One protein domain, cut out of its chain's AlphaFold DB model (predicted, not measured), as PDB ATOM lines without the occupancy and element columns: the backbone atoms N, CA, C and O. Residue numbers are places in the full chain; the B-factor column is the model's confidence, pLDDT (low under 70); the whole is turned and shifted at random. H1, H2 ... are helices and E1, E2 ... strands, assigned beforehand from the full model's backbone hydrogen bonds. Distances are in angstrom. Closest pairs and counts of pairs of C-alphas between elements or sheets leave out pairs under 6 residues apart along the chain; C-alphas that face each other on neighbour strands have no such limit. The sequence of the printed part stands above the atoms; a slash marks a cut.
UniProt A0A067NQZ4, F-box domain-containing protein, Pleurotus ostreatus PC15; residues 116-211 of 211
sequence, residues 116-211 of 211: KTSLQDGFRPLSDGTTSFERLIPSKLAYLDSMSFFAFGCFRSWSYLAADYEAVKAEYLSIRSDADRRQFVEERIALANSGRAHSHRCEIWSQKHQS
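What this domain is: This is residues 116 to 211 of the 211 residues of the protein "F-box domain-containing protein" of Pleurotus ostreatus PC15 (UniProt A0A067NQZ4). A two-stranded antiparallel hairpin, E1 and E2, leads into H3, then the chain folds back as one long helix, H4, whose residues 197 to 209 stick out; short H2 packs on H4. The 96 printed residues, mostly helix, run H1, H2, E1, E2, H3, H4. The whole is loose, radius of gyration of the C-alphas 16.0 A, spanning 48 by 38 by 21 A.

How they stand to each other: Look first at the hairpin of E1, residues 139 to 143, and E2, residues 156 to 161: N 140 and O 159 are 2.8 A apart, within hydrogen-bond range. The closest C-alphas of E2 and H1, residues 118 to 121, are Trp 158 and Ser 118, 5.2 A apart. H2, residues 133 to 136, touches H4, residues 178 to 209, with residues 185 to 192 of H4 alone; the closest C-alphas, Leu 136 and Arg 188, are 4.9 A apart. H3, residues 162 to 174, is close to H4 but not clearly touching, C-alphas 172 and 181 being closest at 6.7 A. In H3 and H4 every O i to N i+4 pair is within hydrogen-bond range; H1 and H2 are too short for one.

Where its parts are: Find C-alpha 178 at (430.430, 302.101, 545.179); H4 runs 46.4 A to C-alpha 209 at (392.069, 285.998, 565.677). H3 spans 18.3 A.

The domain as a whole: The printed part has no cut. Links H1 to H2 and E1 to E2 are long. Residues 118 to 131, 141 to 157 and 210 to 211 have pLDDT under 70.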
ATOM      1  N   LYS A 116     404.662 290.624 540.816       87.06
ATOM      2  CA  LYS A 116     405.532 289.947 539.847       87.06
ATOM      3  C   LYS A 116     406.289 288.822 540.515       87.06
ATOM      4  O   LYS A 116     406.411 288.789 541.737       87.06
ATOM      5  N   THR A 117     406.752 287.880 539.699       78.50
ATOM      6  CA  THR A 117     407.468 286.699 540.177       78.50
ATOM      7  C   THR A 117     408.832 286.601 539.531       78.50
ATOM      8  O   THR A 117     409.001 286.939 538.359       78.50
ATOM      9  N   SER A 118     409.791 286.063 540.280       69.19
ATOM     10  CA  SER A 118     411.186 286.076 539.856       69.19
ATOM     11  C   SER A 118     411.489 285.301 538.568       69.19
ATOM     12  O   SER A 118     412.478 285.554 537.886       69.19
ATOM     13  N   LEU A 119     410.594 284.385 538.205       59.22
ATOM     14  CA  LEU A 119     410.676 283.586 536.986       59.22
ATOM     15  C   LEU A 119     410.429 284.401 535.708       59.22
ATOM     16  O   LEU A 119     410.853 283.971 534.641       59.22
ATOM     17  N   GLN A 120     409.744 285.545 535.796       56.97
ATOM     18  CA  GLN A 120     409.389 286.353 534.623       56.97
ATOM     19  C   GLN A 120     410.497 287.335 534.227       56.97
ATOM     20  O   GLN A 120     410.682 287.580 533.038       56.97
ATOM     21  N   ASP A 121     411.265 287.834 535.199       55.00
ATOM     22  CA  ASP A 121     412.181 288.961 534.976       55.00
ATOM     23  C   ASP A 121     413.663 288.560 534.862       55.00
ATOM     24  O   ASP A 121     414.492 289.398 534.517       55.00
ATOM     25  N   GLY A 122     414.014 287.288 535.105       54.00
ATOM     26  CA  GLY A 122     415.382 286.780 534.945       54.00
ATOM     27  C   GLY A 122     416.384 287.492 535.861       54.00
ATOM     28  O   GLY A 122     417.060 288.439 535.463       54.00
ATOM     29  N   PHE A 123     416.492 287.033 537.108       60.00
ATOM     30  CA  PHE A 123     417.288 287.702 538.137       60.00
ATOM     31  C   PHE A 123     418.767 287.682 537.774       60.00
ATOM     32  O   PHE A 123     419.402 286.629 537.742       60.00
ATOM     33  N   ARG A 124     419.318 288.867 537.508       59.53
ATOM     34  CA  ARG A 124     420.761 289.058 537.414       59.53
ATOM     35  C   ARG A 124     421.283 289.480 538.787       59.53
ATOM     36  O   ARG A 124     420.647 290.333 539.416       59.53
ATOM     37  N   PRO A 125     422.403 288.905 539.258       62.91
ATOM     38  CA  PRO A 125     423.087 289.443 540.422       62.91
ATOM     39  C   PRO A 125     423.406 290.925 540.194       62.91
ATOM     40  O   PRO A 125     423.592 291.364 539.053       62.91
ATOM     41  N   LEU A 126     423.460 291.689 541.282       66.12
ATOM     42  CA  LEU A 126     424.000 293.042 541.298       66.12
ATOM     43  C   LEU A 126     425.446 293.027 540.786       66.12
ATOM     44  O   LEU A 126     426.063 291.976 540.599       66.12
ATOM     45  N   SER A 127     426.017 294.210 540.572       60.16
ATOM     46  CA  SER A 127     427.400 294.342 540.098       60.16
ATOM     47  C   SER A 127     428.439 293.691 541.023       60.16
ATOM     48  O   SER A 127     429.559 293.449 540.589       60.16
ATOM     49  N   ASP A 128     428.074 293.378 542.272       63.56
ATOM     50  CA  ASP A 128     428.888 292.620 543.230       63.56
ATOM     51  C   ASP A 128     428.930 291.099 542.958       63.56
ATOM     52  O   ASP A 128     429.621 290.357 543.658       63.56
ATOM     53  N   GLY A 129     428.170 290.616 541.967       61.62
ATOM     54  CA  GLY A 129     428.116 289.217 541.541       61.62
ATOM     55  C   GLY A 129     427.471 288.252 542.540       61.62
ATOM     56  O   GLY A 129     427.409 287.056 542.256       61.62
ATOM     57  N   THR A 130     426.998 288.728 543.695       59.62
ATOM     58  CA  THR A 130     426.614 287.876 544.837       59.62
ATOM     59  C   THR A 130     425.262 288.234 545.441       59.62
ATOM     60  O   THR A 130     424.554 287.343 545.917       59.62
ATOM     61  N   THR A 131     424.865 289.503 545.396       68.50
ATOM     62  CA  THR A 131     423.577 289.958 545.918       68.50
ATOM     63  C   THR A 131     422.567 290.044 544.792       68.50
ATOM     64  O   THR A 131     422.842 290.570 543.722       68.50
ATOM     65  N   SER A 132     421.366 289.544 545.028       74.81
ATOM     66  CA  SER A 132     420.271 289.569 544.066       74.81
ATOM     67  C   SER A 132     419.134 290.462 544.585       74.81
ATOM     68  O   SER A 132     418.923 290.595 545.796       74.81
ATOM     69  N   PHE A 133     418.465 291.179 543.669       76.69
ATOM     70  CA  PHE A 133     417.556 292.293 543.993       76.69
ATOM     71  C   PHE A 133     416.389 291.908 544.917       76.69
ATOM     72  O   PHE A 133     415.898 292.758 545.657       76.69
ATOM     73  N   GLU A 134     415.965 290.644 544.937       74.25
ATOM     74  CA  GLU A 134     414.911 290.150 545.828       74.25
ATOM     75  C   GLU A 134     415.260 290.323 547.310       74.25
ATOM     76  O   GLU A 134     414.370 290.465 548.142       74.25
ATOM     77  N   ARG A 135     416.550 290.374 547.660       81.69
ATOM     78  CA  ARG A 135     416.986 290.613 549.044       81.69
ATOM     79  C   ARG A 135     416.843 292.071 549.476       81.69
ATOM     80  O   ARG A 135     416.855 292.340 550.673       81.69
ATOM     81  N   LEU A 136     416.702 292.997 548.525       86.25
ATOM     82  CA  LEU A 136     416.605 294.439 548.781       86.25
ATOM     83  C   LEU A 136     415.163 294.934 548.899       86.25
ATOM     84  O   LEU A 136     414.928 296.097 549.248       86.25
ATOM     85  N   ILE A 137     414.192 294.078 548.583       86.38
ATOM     86  CA  ILE A 137     412.773 294.426 548.544       86.38
ATOM     87  C   ILE A 137     411.940 293.441 549.367       86.38
ATOM     88  O   ILE A 137     412.369 292.315 549.638       86.38
ATOM     89  N   PRO A 138     410.720 293.827 549.765       84.50
ATOM     90  CA  PRO A 138     409.753 292.868 550.263       84.50
ATOM     91  C   PRO A 138     409.447 291.827 549.175       84.50
ATOM     92  O   PRO A 138     408.778 292.114 548.185       84.50
ATOM     93  N   SER A 139     409.970 290.610 549.339       82.44
ATOM     94  CA  SER A 139     409.706 289.480 548.446       82.44
ATOM     95  C   SER A 139     409.297 288.211 549.207       82.44
ATOM     96  O   SER A 139     410.091 287.636 549.958       82.44
ATOM     97  N   LYS A 140     408.075 287.716 549.010       77.62
ATOM     98  CA  LYS A 140     407.605 286.472 549.643       77.62
ATOM     99  C   LYS A 140     407.880 285.289 548.725       77.62
ATOM    100  O   LYS A 140     407.631 285.371 547.527       77.62
ATOM    101  N   LEU A 141     408.382 284.184 549.269       67.75
ATOM    102  CA  LEU A 141     408.513 282.959 548.490       67.75
ATOM    103  C   LEU A 141     407.106 282.435 548.169       67.75
ATOM    104  O   LEU A 141     406.366 282.071 549.081       67.75
ATOM    105  N   ALA A 142     406.737 282.417 546.892       61.41
ATOM    106  CA  ALA A 142     405.526 281.766 546.428       61.41
ATOM    107  C   ALA A 142     405.837 280.301 546.124       61.41
ATOM    108  O   ALA A 142     406.728 279.985 545.330       61.41
ATOM    109  N   TYR A 143     405.084 279.410 546.762       51.84
ATOM    110  CA  TYR A 143     404.951 278.039 546.299       51.84
ATOM    111  C   TYR A 143     403.920 278.064 545.175       51.84
ATOM    112  O   TYR A 143     402.755 278.382 545.404       51.84
ATOM    113  N   LEU A 144     404.361 277.816 543.943       49.88
ATOM    114  CA  LEU A 144     403.451 277.644 542.817       49.88
ATOM    115  C   LEU A 144     402.785 276.277 542.971       49.88
ATOM    116  O   LEU A 144     403.319 275.265 542.519       49.88
ATOM    117  N   ASP A 145     401.641 276.253 543.652       39.31
ATOM    118  CA  ASP A 145     400.791 275.073 543.740       39.31
ATOM    119  C   ASP A 145     400.112 274.859 542.385       39.31
ATOM    120  O   ASP A 145     399.035 275.370 542.087       39.31
ATOM    121  N   SER A 146     400.814 274.177 541.487       44.28
ATOM    122  CA  SER A 146     400.167 273.581 540.333       44.28
ATOM    123  C   SER A 146     400.657 272.154 540.185       44.28
ATOM    124  O   SER A 146     401.800 271.888 539.811       44.28
ATOM    125  N   MET A 147     399.722 271.232 540.397       41.69
ATOM    126  CA  MET A 147     399.756 269.832 539.971       41.69
ATOM    127  C   MET A 147     400.034 269.640 538.459       41.69
ATOM    128  O   MET A 147     399.933 268.530 537.950       41.69
ATOM    129  N   SER A 148     400.390 270.690 537.714       44.09
ATOM    130  CA  SER A 148     400.627 270.668 536.269       44.09
ATOM    131  C   SER A 148     402.112 270.654 535.879       44.09
ATOM    132  O   SER A 148     402.413 270.594 534.692       44.09
ATOM    133  N   PHE A 149     403.049 270.662 536.837       41.19
ATOM    134  CA  PHE A 149     404.499 270.645 536.568       41.19
ATOM    135  C   PHE A 149     405.238 269.479 537.245       41.19
ATOM    136  O   PHE A 149     406.373 269.623 537.695       41.19
ATOM    137  N   PHE A 150     404.648 268.282 537.261       39.22
ATOM    138  CA  PHE A 150     405.303 267.052 537.744       39.22
ATOM    139  C   PHE A 150     406.543 266.598 536.932       39.22
ATOM    140  O   PHE A 150     407.029 265.490 537.138       39.22
ATOM    141  N   ALA A 151     407.100 267.432 536.047       41.53
ATOM    142  CA  ALA A 151     408.286 267.094 535.259       41.53
ATOM    143  C   ALA A 151     409.579 267.828 535.674       41.53
ATOM    144  O   ALA A 151     410.653 267.361 535.307       41.53
ATOM    145  N   PHE A 152     409.531 268.930 536.443       40.41
ATOM    146  CA  PHE A 152     410.735 269.750 536.702       40.41
ATOM    147  C   PHE A 152     410.804 270.382 538.106       40.41
ATOM    148  O   PHE A 152     411.198 271.528 538.253       40.41
ATOM    149  N   GLY A 153     410.473 269.642 539.166       44.25
ATOM    150  CA  GLY A 153     410.777 270.069 540.539       44.25
ATOM    151  C   GLY A 153     410.027 271.314 541.050       44.25
ATOM    152  O   GLY A 153     409.302 272.009 540.343       44.25
ATOM    153  N   CYS A 154     410.170 271.572 542.349       46.09
ATOM    154  CA  CYS A 154     409.551 272.711 543.022       46.09
ATOM    155  C   CYS A 154     410.267 274.012 542.618       46.09
ATOM    156  O   CYS A 154     411.350 274.314 543.126       46.09
ATOM    157  N   PHE A 155     409.676 274.793 541.708       52.19
ATOM    158  CA  PHE A 155     410.181 276.123 541.366       52.19
ATOM    159  C   PHE A 155     409.878 277.103 542.502       52.19
ATOM    160  O   PHE A 155     408.783 277.651 542.622       52.19
ATOM    161  N   ARG A 156     410.880 277.332 543.353       57.22
ATOM    162  CA  ARG A 156     410.885 278.409 544.347       57.22
ATOM    163  C   ARG A 156     410.936 279.746 543.606       57.22
ATOM    164  O   ARG A 156     411.977 280.087 543.056       57.22
ATOM    165  N   SER A 157     409.832 280.492 543.585       67.62
ATOM    166  CA  SER A 157     409.785 281.818 542.959       67.62
ATOM    167  C   SER A 157     409.470 282.891 543.989       67.62
ATOM    168  O   SER A 157     408.509 282.783 544.748       67.62
ATOM    169  N   TRP A 158     410.278 283.943 544.029       76.69
ATOM    170  CA  TRP A 158     410.013 285.110 544.860       76.69
ATOM    171  C   TRP A 158     408.949 285.983 544.204       76.69
ATOM    172  O   TRP A 158     409.048 286.290 543.019       76.69
ATOM    173  N   SER A 159     407.943 286.384 544.975       84.94
ATOM    174  CA  SER A 159     406.906 287.333 544.572       84.94
ATOM    175  C   SER A 159     407.126 288.680 545.244       84.94
ATOM    176  O   SER A 159     407.341 288.723 546.453       84.94
ATOM    177  N   TYR A 160     407.037 289.762 544.482       88.50
ATOM    178  CA  TYR A 160     407.276 291.135 544.934       88.50
ATOM    179  C   TYR A 160     406.297 292.103 544.270       88.50
ATOM    180  O   TYR A 160     405.684 291.789 543.246       88.50
ATOM    181  N   LEU A 161     406.153 293.296 544.846       91.44
ATOM    182  CA  LEU A 161     405.421 294.378 544.198       91.44
ATOM    183  C   LEU A 161     406.267 294.969 543.070       91.44
ATOM    184  O   LEU A 161     407.420 295.340 543.288       91.44
ATOM    185  N   ALA A 162     405.675 295.110 541.882       89.94
ATOM    186  CA  ALA A 162     406.334 295.753 540.744       89.94
ATOM    187  C   ALA A 162     406.812 297.172 541.103       89.94
ATOM    188  O   ALA A 162     407.927 297.556 540.772       89.94
ATOM    189  N   ALA A 163     405.986 297.920 541.841       91.44
ATOM    190  CA  ALA A 163     406.308 299.275 542.273       91.44
ATOM    191  C   ALA A 163     407.540 299.331 543.195       91.44
ATOM    192  O   ALA A 163     408.407 300.177 542.990       91.44
ATOM    193  N   ASP A 164     407.649 298.415 544.165       91.06
ATOM    194  CA  ASP A 164     408.794 298.366 545.084       91.06
ATOM    195  C   ASP A 164     410.084 298.008 544.344       91.06
ATOM    196  O   ASP A 164     411.135 298.594 544.606       91.06
ATOM    197  N   TYR A 165     410.001 297.059 543.406       88.44
ATOM    198  CA  TYR A 165     411.136 296.672 542.579       88.44
ATOM    199  C   TYR A 165     411.641 297.850 541.739       88.44
ATOM    200  O   TYR A 165     412.825 298.174 541.802       88.44
ATOM    201  N   GLU A 166     410.754 298.525 541.000       88.62
ATOM    202  CA  GLU A 166     411.147 299.650 540.145       88.62
ATOM    203  C   GLU A 166     411.690 300.832 540.954       88.62
ATOM    204  O   GLU A 166     412.701 301.419 540.568       88.62
ATOM    205  N   ALA A 167     411.089 301.150 542.107       91.44
ATOM    206  CA  ALA A 167     411.570 302.224 542.976       91.44
ATOM    207  C   ALA A 167     412.992 301.952 543.492       91.44
ATOM    208  O   ALA A 167     413.878 302.792 543.352       91.44
ATOM    209  N   VAL A 168     413.234 300.752 544.030       90.88
ATOM    210  CA  VAL A 168     414.539 300.382 544.602       90.88
ATOM    211  C   VAL A 168     415.601 300.220 543.523       90.88
ATOM    212  O   VAL A 168     416.752 300.598 543.725       90.88
ATOM    213  N   LYS A 169     415.227 299.701 542.352       88.44
ATOM    214  CA  LYS A 169     416.114 299.626 541.192       88.44
ATOM    215  C   LYS A 169     416.510 301.018 540.704       88.44
ATOM    216  O   LYS A 169     417.691 301.248 540.457       88.44
ATOM    217  N   ALA A 170     415.555 301.939 540.577       90.31
ATOM    218  CA  ALA A 170     415.830 303.312 540.164       90.31
ATOM    219  C   ALA A 170     416.768 304.021 541.151       90.31
ATOM    220  O   ALA A 170     417.743 304.643 540.729       90.31
ATOM    221  N   GLU A 171     416.521 303.869 542.454       92.56
ATOM    222  CA  GLU A 171     417.377 304.421 543.505       92.56
ATOM    223  C   GLU A 171     418.790 303.829 543.440       92.56
ATOM    224  O   GLU A 171     419.756 304.579 543.307       92.56
ATOM    225  N   TYR A 172     418.917 302.499 543.393       89.44
ATOM    226  CA  TYR A 172     420.206 301.810 543.279       89.44
ATOM    227  C   TYR A 172     421.030 302.289 542.073       89.44
ATOM    228  O   TYR A 172     422.225 302.559 542.194       89.44
ATOM    229  N   LEU A 173     420.389 302.425 540.905       87.81
ATOM    230  CA  LEU A 173     421.042 302.886 539.676       87.81
ATOM    231  C   LEU A 173     421.437 304.369 539.729       87.81
ATOM    232  O   LEU A 173     422.366 304.774 539.028       87.81
ATOM    233  N   SER A 174     420.758 305.179 540.547       92.50
ATOM    234  CA  SER A 174     421.074 306.602 540.713       92.50
ATOM    235  C   SER A 174     422.332 306.848 541.556       92.50
ATOM    236  O   SER A 174     423.008 307.865 541.375       92.50
ATOM    237  N   ILE A 175     422.687 305.905 542.437       92.81
ATOM    238  CA  ILE A 175     423.864 306.006 543.302       92.81
ATOM    239  C   ILE A 175     425.125 305.818 542.455       92.81
ATOM    240  O   ILE A 175     425.267 304.831 541.729       92.81
ATOM    241  N   ARG A 176     426.062 306.770 542.541       91.31
ATOM    242  CA  ARG A 176     427.309 306.762 541.749       91.31
ATOM    243  C   ARG A 176     428.485 306.103 542.467       91.31
ATOM    244  O   ARG A 176     429.288 305.445 541.818       91.31
ATOM    245  N   SER A 177     428.590 306.315 543.777       93.62
ATOM    246  CA  SER A 177     429.675 305.816 544.628       93.62
ATOM    247  C   SER A 177     429.461 304.343 544.969       93.62
ATOM    248  O   SER A 177     428.389 303.957 545.429       93.62
ATOM    249  N   ASP A 178     430.493 303.517 544.799       88.38
ATOM    250  CA  ASP A 178     430.430 302.101 545.179       88.38
ATOM    251  C   ASP A 178     430.405 301.896 546.702       88.38
ATOM    252  O   ASP A 178     429.936 300.864 547.185       88.38
ATOM    253  N   ALA A 179     430.894 302.865 547.485       91.12
ATOM    254  CA  ALA A 179     430.742 302.842 548.939       91.12
ATOM    255  C   ALA A 179     429.268 303.045 549.323       91.12
ATOM    256  O   ALA A 179     428.702 302.220 550.036       91.12
ATOM    257  N   ASP A 180     428.630 304.064 548.748       92.50
ATOM    258  CA  ASP A 180     427.233 304.411 549.014       92.50
ATOM    259  C   ASP A 180     426.291 303.308 548.508       92.50
ATOM    260  O   ASP A 180     425.311 302.977 549.167       92.50
ATOM    261  N   ARG A 181     426.608 302.667 547.368       89.94
ATOM    262  CA  ARG A 181     425.848 301.507 546.863       89.94
ATOM    263  C   ARG A 181     425.882 300.337 547.835       89.94
ATOM    264  O   ARG A 181     424.857 299.690 548.027       89.94
ATOM    265  N   ARG A 182     427.045 300.040 548.422       89.19
ATOM    266  CA  ARG A 182     427.179 298.957 549.409       89.19
ATOM    267  C   ARG A 182     426.398 299.271 550.676       89.19
ATOM    268  O   ARG A 182     425.637 298.420 551.121       89.19
ATOM    269  N   GLN A 183     426.514 300.498 551.182       92.81
ATOM    270  CA  GLN A 183     425.735 300.942 552.335       92.81
ATOM    271  C   GLN A 183     424.227 300.839 552.064       92.81
ATOM    272  O   GLN A 183     423.497 300.250 552.856       92.81
ATOM    273  N   PHE A 184     423.767 301.323 550.909       92.75
ATOM    274  CA  PHE A 184     422.373 301.193 550.496       92.75
ATOM    275  C   PHE A 184     421.923 299.727 550.468       92.75
ATOM    276  O   PHE A 184     420.869 299.388 550.999       92.75
ATOM    277  N   VAL A 185     422.728 298.832 549.890       91.00
ATOM    278  CA  VAL A 185     422.422 297.394 549.858       91.00
ATOM    279  C   VAL A 185     422.287 296.821 551.270       91.00
ATOM    280  O   VAL A 185     421.307 296.127 551.547       91.00
ATOM    281  N   GLU A 186     423.217 297.127 552.172       91.25
ATOM    282  CA  GLU A 186     423.184 296.668 553.565       91.25
ATOM    283  C   GLU A 186     421.935 297.166 554.306       91.25
ATOM    284  O   GLU A 186     421.217 296.370 554.921       91.25
ATOM    285  N   GLU A 187     421.617 298.455 554.187       93.50
ATOM    286  CA  GLU A 187     420.427 299.066 554.788       93.50
ATOM    287  C   GLU A 187     419.135 298.437 554.250       93.50
ATOM    288  O   GLU A 187     418.219 298.114 555.015       93.50
ATOM    289  N   ARG A 188     419.061 298.189 552.938       92.56
ATOM    290  CA  ARG A 188     417.904 297.546 552.301       92.56
ATOM    291  C   ARG A 188     417.735 296.093 552.733       92.56
ATOM    292  O   ARG A 188     416.603 295.677 552.980       92.56
ATOM    293  N   ILE A 189     418.826 295.339 552.873       90.06
ATOM    294  CA  ILE A 189     418.790 293.968 553.405       90.06
ATOM    295  C   ILE A 189     418.279 293.977 554.849       90.06
ATOM    296  O   ILE A 189     417.396 293.189 555.198       90.06
ATOM    297  N   ALA A 190     418.790 294.881 555.690       91.38
ATOM    298  CA  ALA A 190     418.339 295.016 557.073       91.38
ATOM    299  C   ALA A 190     416.842 295.362 557.148       91.38
ATOM    300  O   ALA A 190     416.093 294.737 557.907       91.38
ATOM    301  N   LEU A 191     416.381 296.290 556.306       91.75
ATOM    302  CA  LEU A 191     414.976 296.680 556.216       91.75
ATOM    303  C   LEU A 191     414.078 295.520 555.762       91.75
ATOM    304  O   LEU A 191     413.033 295.283 556.372       91.75
ATOM    305  N   ALA A 192     414.480 294.774 554.730       89.88
ATOM    306  CA  ALA A 192     413.744 293.610 554.239       89.88
ATOM    307  C   ALA A 192     413.635 292.520 555.321       89.88
ATOM    308  O   ALA A 192     412.548 292.000 555.588       89.88
ATOM    309  N   ASN A 193     414.732 292.229 556.025       89.12
ATOM    310  CA  ASN A 193     414.746 291.261 557.122       89.12
ATOM    311  C   ASN A 193     413.843 291.687 558.289       89.12
ATOM    312  O   ASN A 193     413.067 290.870 558.791       89.12
ATOM    313  N   SER A 194     413.883 292.964 558.681       91.12
ATOM    314  CA  SER A 194     412.983 293.519 559.701       91.12
ATOM    315  C   SER A 194     411.515 293.403 559.276       91.12
ATOM    316  O   SER A 194     410.674 292.908 560.033       91.12
ATOM    317  N   GLY A 195     411.213 293.750 558.021       91.50
ATOM    318  CA  GLY A 195     409.882 293.591 557.438       91.50
ATOM    319  C   GLY A 195     409.387 292.144 557.469       91.50
ATOM    320  O   GLY A 195     408.216 291.913 557.762       91.50
ATOM    321  N   ARG A 196     410.272 291.169 557.228       90.12
ATOM    322  CA  ARG A 196     409.944 289.736 557.244       90.12
ATOM    323  C   ARG A 196     409.656 289.235 558.655       90.12
ATOM    324  O   ARG A 196     408.701 288.493 558.872       90.12
ATOM    325  N   ALA A 197     410.465 289.649 559.627       90.69
ATOM    326  CA  ALA A 197     410.224 289.319 561.028       90.69
ATOM    327  C   ALA A 197     408.885 289.900 561.510       90.69
ATOM    328  O   ALA A 197     408.135 289.235 562.223       90.69
ATOM    329  N   HIS A 198     408.569 291.127 561.091       94.31
ATOM    330  CA  HIS A 198     407.291 291.765 561.376       94.31
ATOM    331  C   HIS A 198     406.113 291.033 560.710       94.31
ATOM    332  O   HIS A 198     405.133 290.719 561.385       94.31
ATOM    333  N   SER A 199     406.211 290.691 559.421       93.44
ATOM    334  CA  SER A 199     405.127 289.999 558.709       93.44
ATOM    335  C   SER A 199     404.795 288.645 559.322       93.44
ATOM    336  O   SER A 199     403.627 288.291 559.408       93.44
ATOM    337  N   HIS A 200     405.804 287.917 559.807       91.69
ATOM    338  CA  HIS A 200     405.599 286.648 560.499       91.69
ATOM    339  C   HIS A 200     404.779 286.811 561.791       91.69
ATOM    340  O   HIS A 200     403.888 286.009 562.064       91.69
ATOM    341  N   ARG A 201     405.015 287.881 562.570       94.12
ATOM    342  CA  ARG A 201     404.176 288.192 563.745       94.12
ATOM    343  C   ARG A 201     402.727 288.468 563.344       94.12
ATOM    344  O   ARG A 201     401.815 288.025 564.036       94.12
ATOM    345  N   CYS A 202     402.525 289.160 562.226       94.69
ATOM    346  CA  CYS A 202     401.190 289.470 561.721       94.69
ATOM    347  C   CYS A 202     400.450 288.230 561.225       94.69
ATOM    348  O   CYS A 202     399.277 288.066 561.538       94.69
ATOM    349  N   GLU A 203     401.140 287.335 560.514       93.25
ATOM    350  CA  GLU A 203     400.590 286.049 560.073       93.25
ATOM    351  C   GLU A 203     400.123 285.213 561.271       93.25
ATOM    352  O   GLU A 203     398.980 284.762 561.294       93.25
ATOM    353  N   ILE A 204     400.960 285.088 562.309       93.25
ATOM    354  CA  ILE A 204     400.600 284.376 563.547       93.25
ATOM    355  C   ILE A 204     399.392 285.019 564.229       93.25
ATOM    356  O   ILE A 204     398.510 284.314 564.717       93.25
ATOM    357  N   TRP A 205     399.365 286.349 564.316       94.56
ATOM    358  CA  TRP A 205     398.256 287.059 564.942       94.56
ATOM    359  C   TRP A 205     396.952 286.862 564.159       94.56
ATOM    360  O   TRP A 205     395.935 286.531 564.763       94.56
ATOM    361  N   SER A 206     396.991 286.993 562.833       92.69
ATOM    362  CA  SER A 206     395.833 286.849 561.944       92.69
ATOM    363  C   SER A 206     395.235 285.444 562.029       92.69
ATOM    364  O   SER A 206     394.040 285.301 562.272       92.69
ATOM    365  N   GLN A 207     396.072 284.402 561.984       90.88
ATOM    366  CA  GLN A 207     395.631 283.005 562.112       90.88
ATOM    367  C   GLN A 207     394.920 282.698 563.436       90.88
ATOM    368  O   GLN A 207     394.088 281.798 563.489       90.88
ATOM    369  N   LYS A 208     395.259 283.414 564.513       90.69
ATOM    370  CA  LYS A 208     394.673 283.198 565.842       90.69
ATOM    371  C   LYS A 208     393.363 283.951 566.070       90.69
ATOM    372  O   LYS A 208     392.634 283.580 566.983       90.69
ATOM    373  N   HIS A 209     393.097 285.014 565.310       84.56
ATOM    374  CA  HIS A 209     392.069 285.998 565.677       84.56
ATOM    375  C   HIS A 209     391.170 286.464 564.521       84.56
ATOM    376  O   HIS A 209     390.277 287.270 564.759       84.56
ATOM    377  N   GLN A 210     391.390 286.001 563.287       68.88
ATOM    378  CA  GLN A 210     390.591 286.380 562.109       68.88
ATOM    379  C   GLN A 210     389.824 285.197 561.487       68.88
ATOM    380  O   GLN A 210     389.641 285.167 560.273       68.88
ATOM    381  N   SER A 211     389.390 284.226 562.305       46.50
ATOM    382  CA  SER A 211     388.507 283.117 561.891       46.50
ATOM    383  C   SER A 211     387.029 283.479 561.966       46.50
ATOM    384  O   SER A 211     386.632 283.955 563.056       46.50
TER     385      SER A 211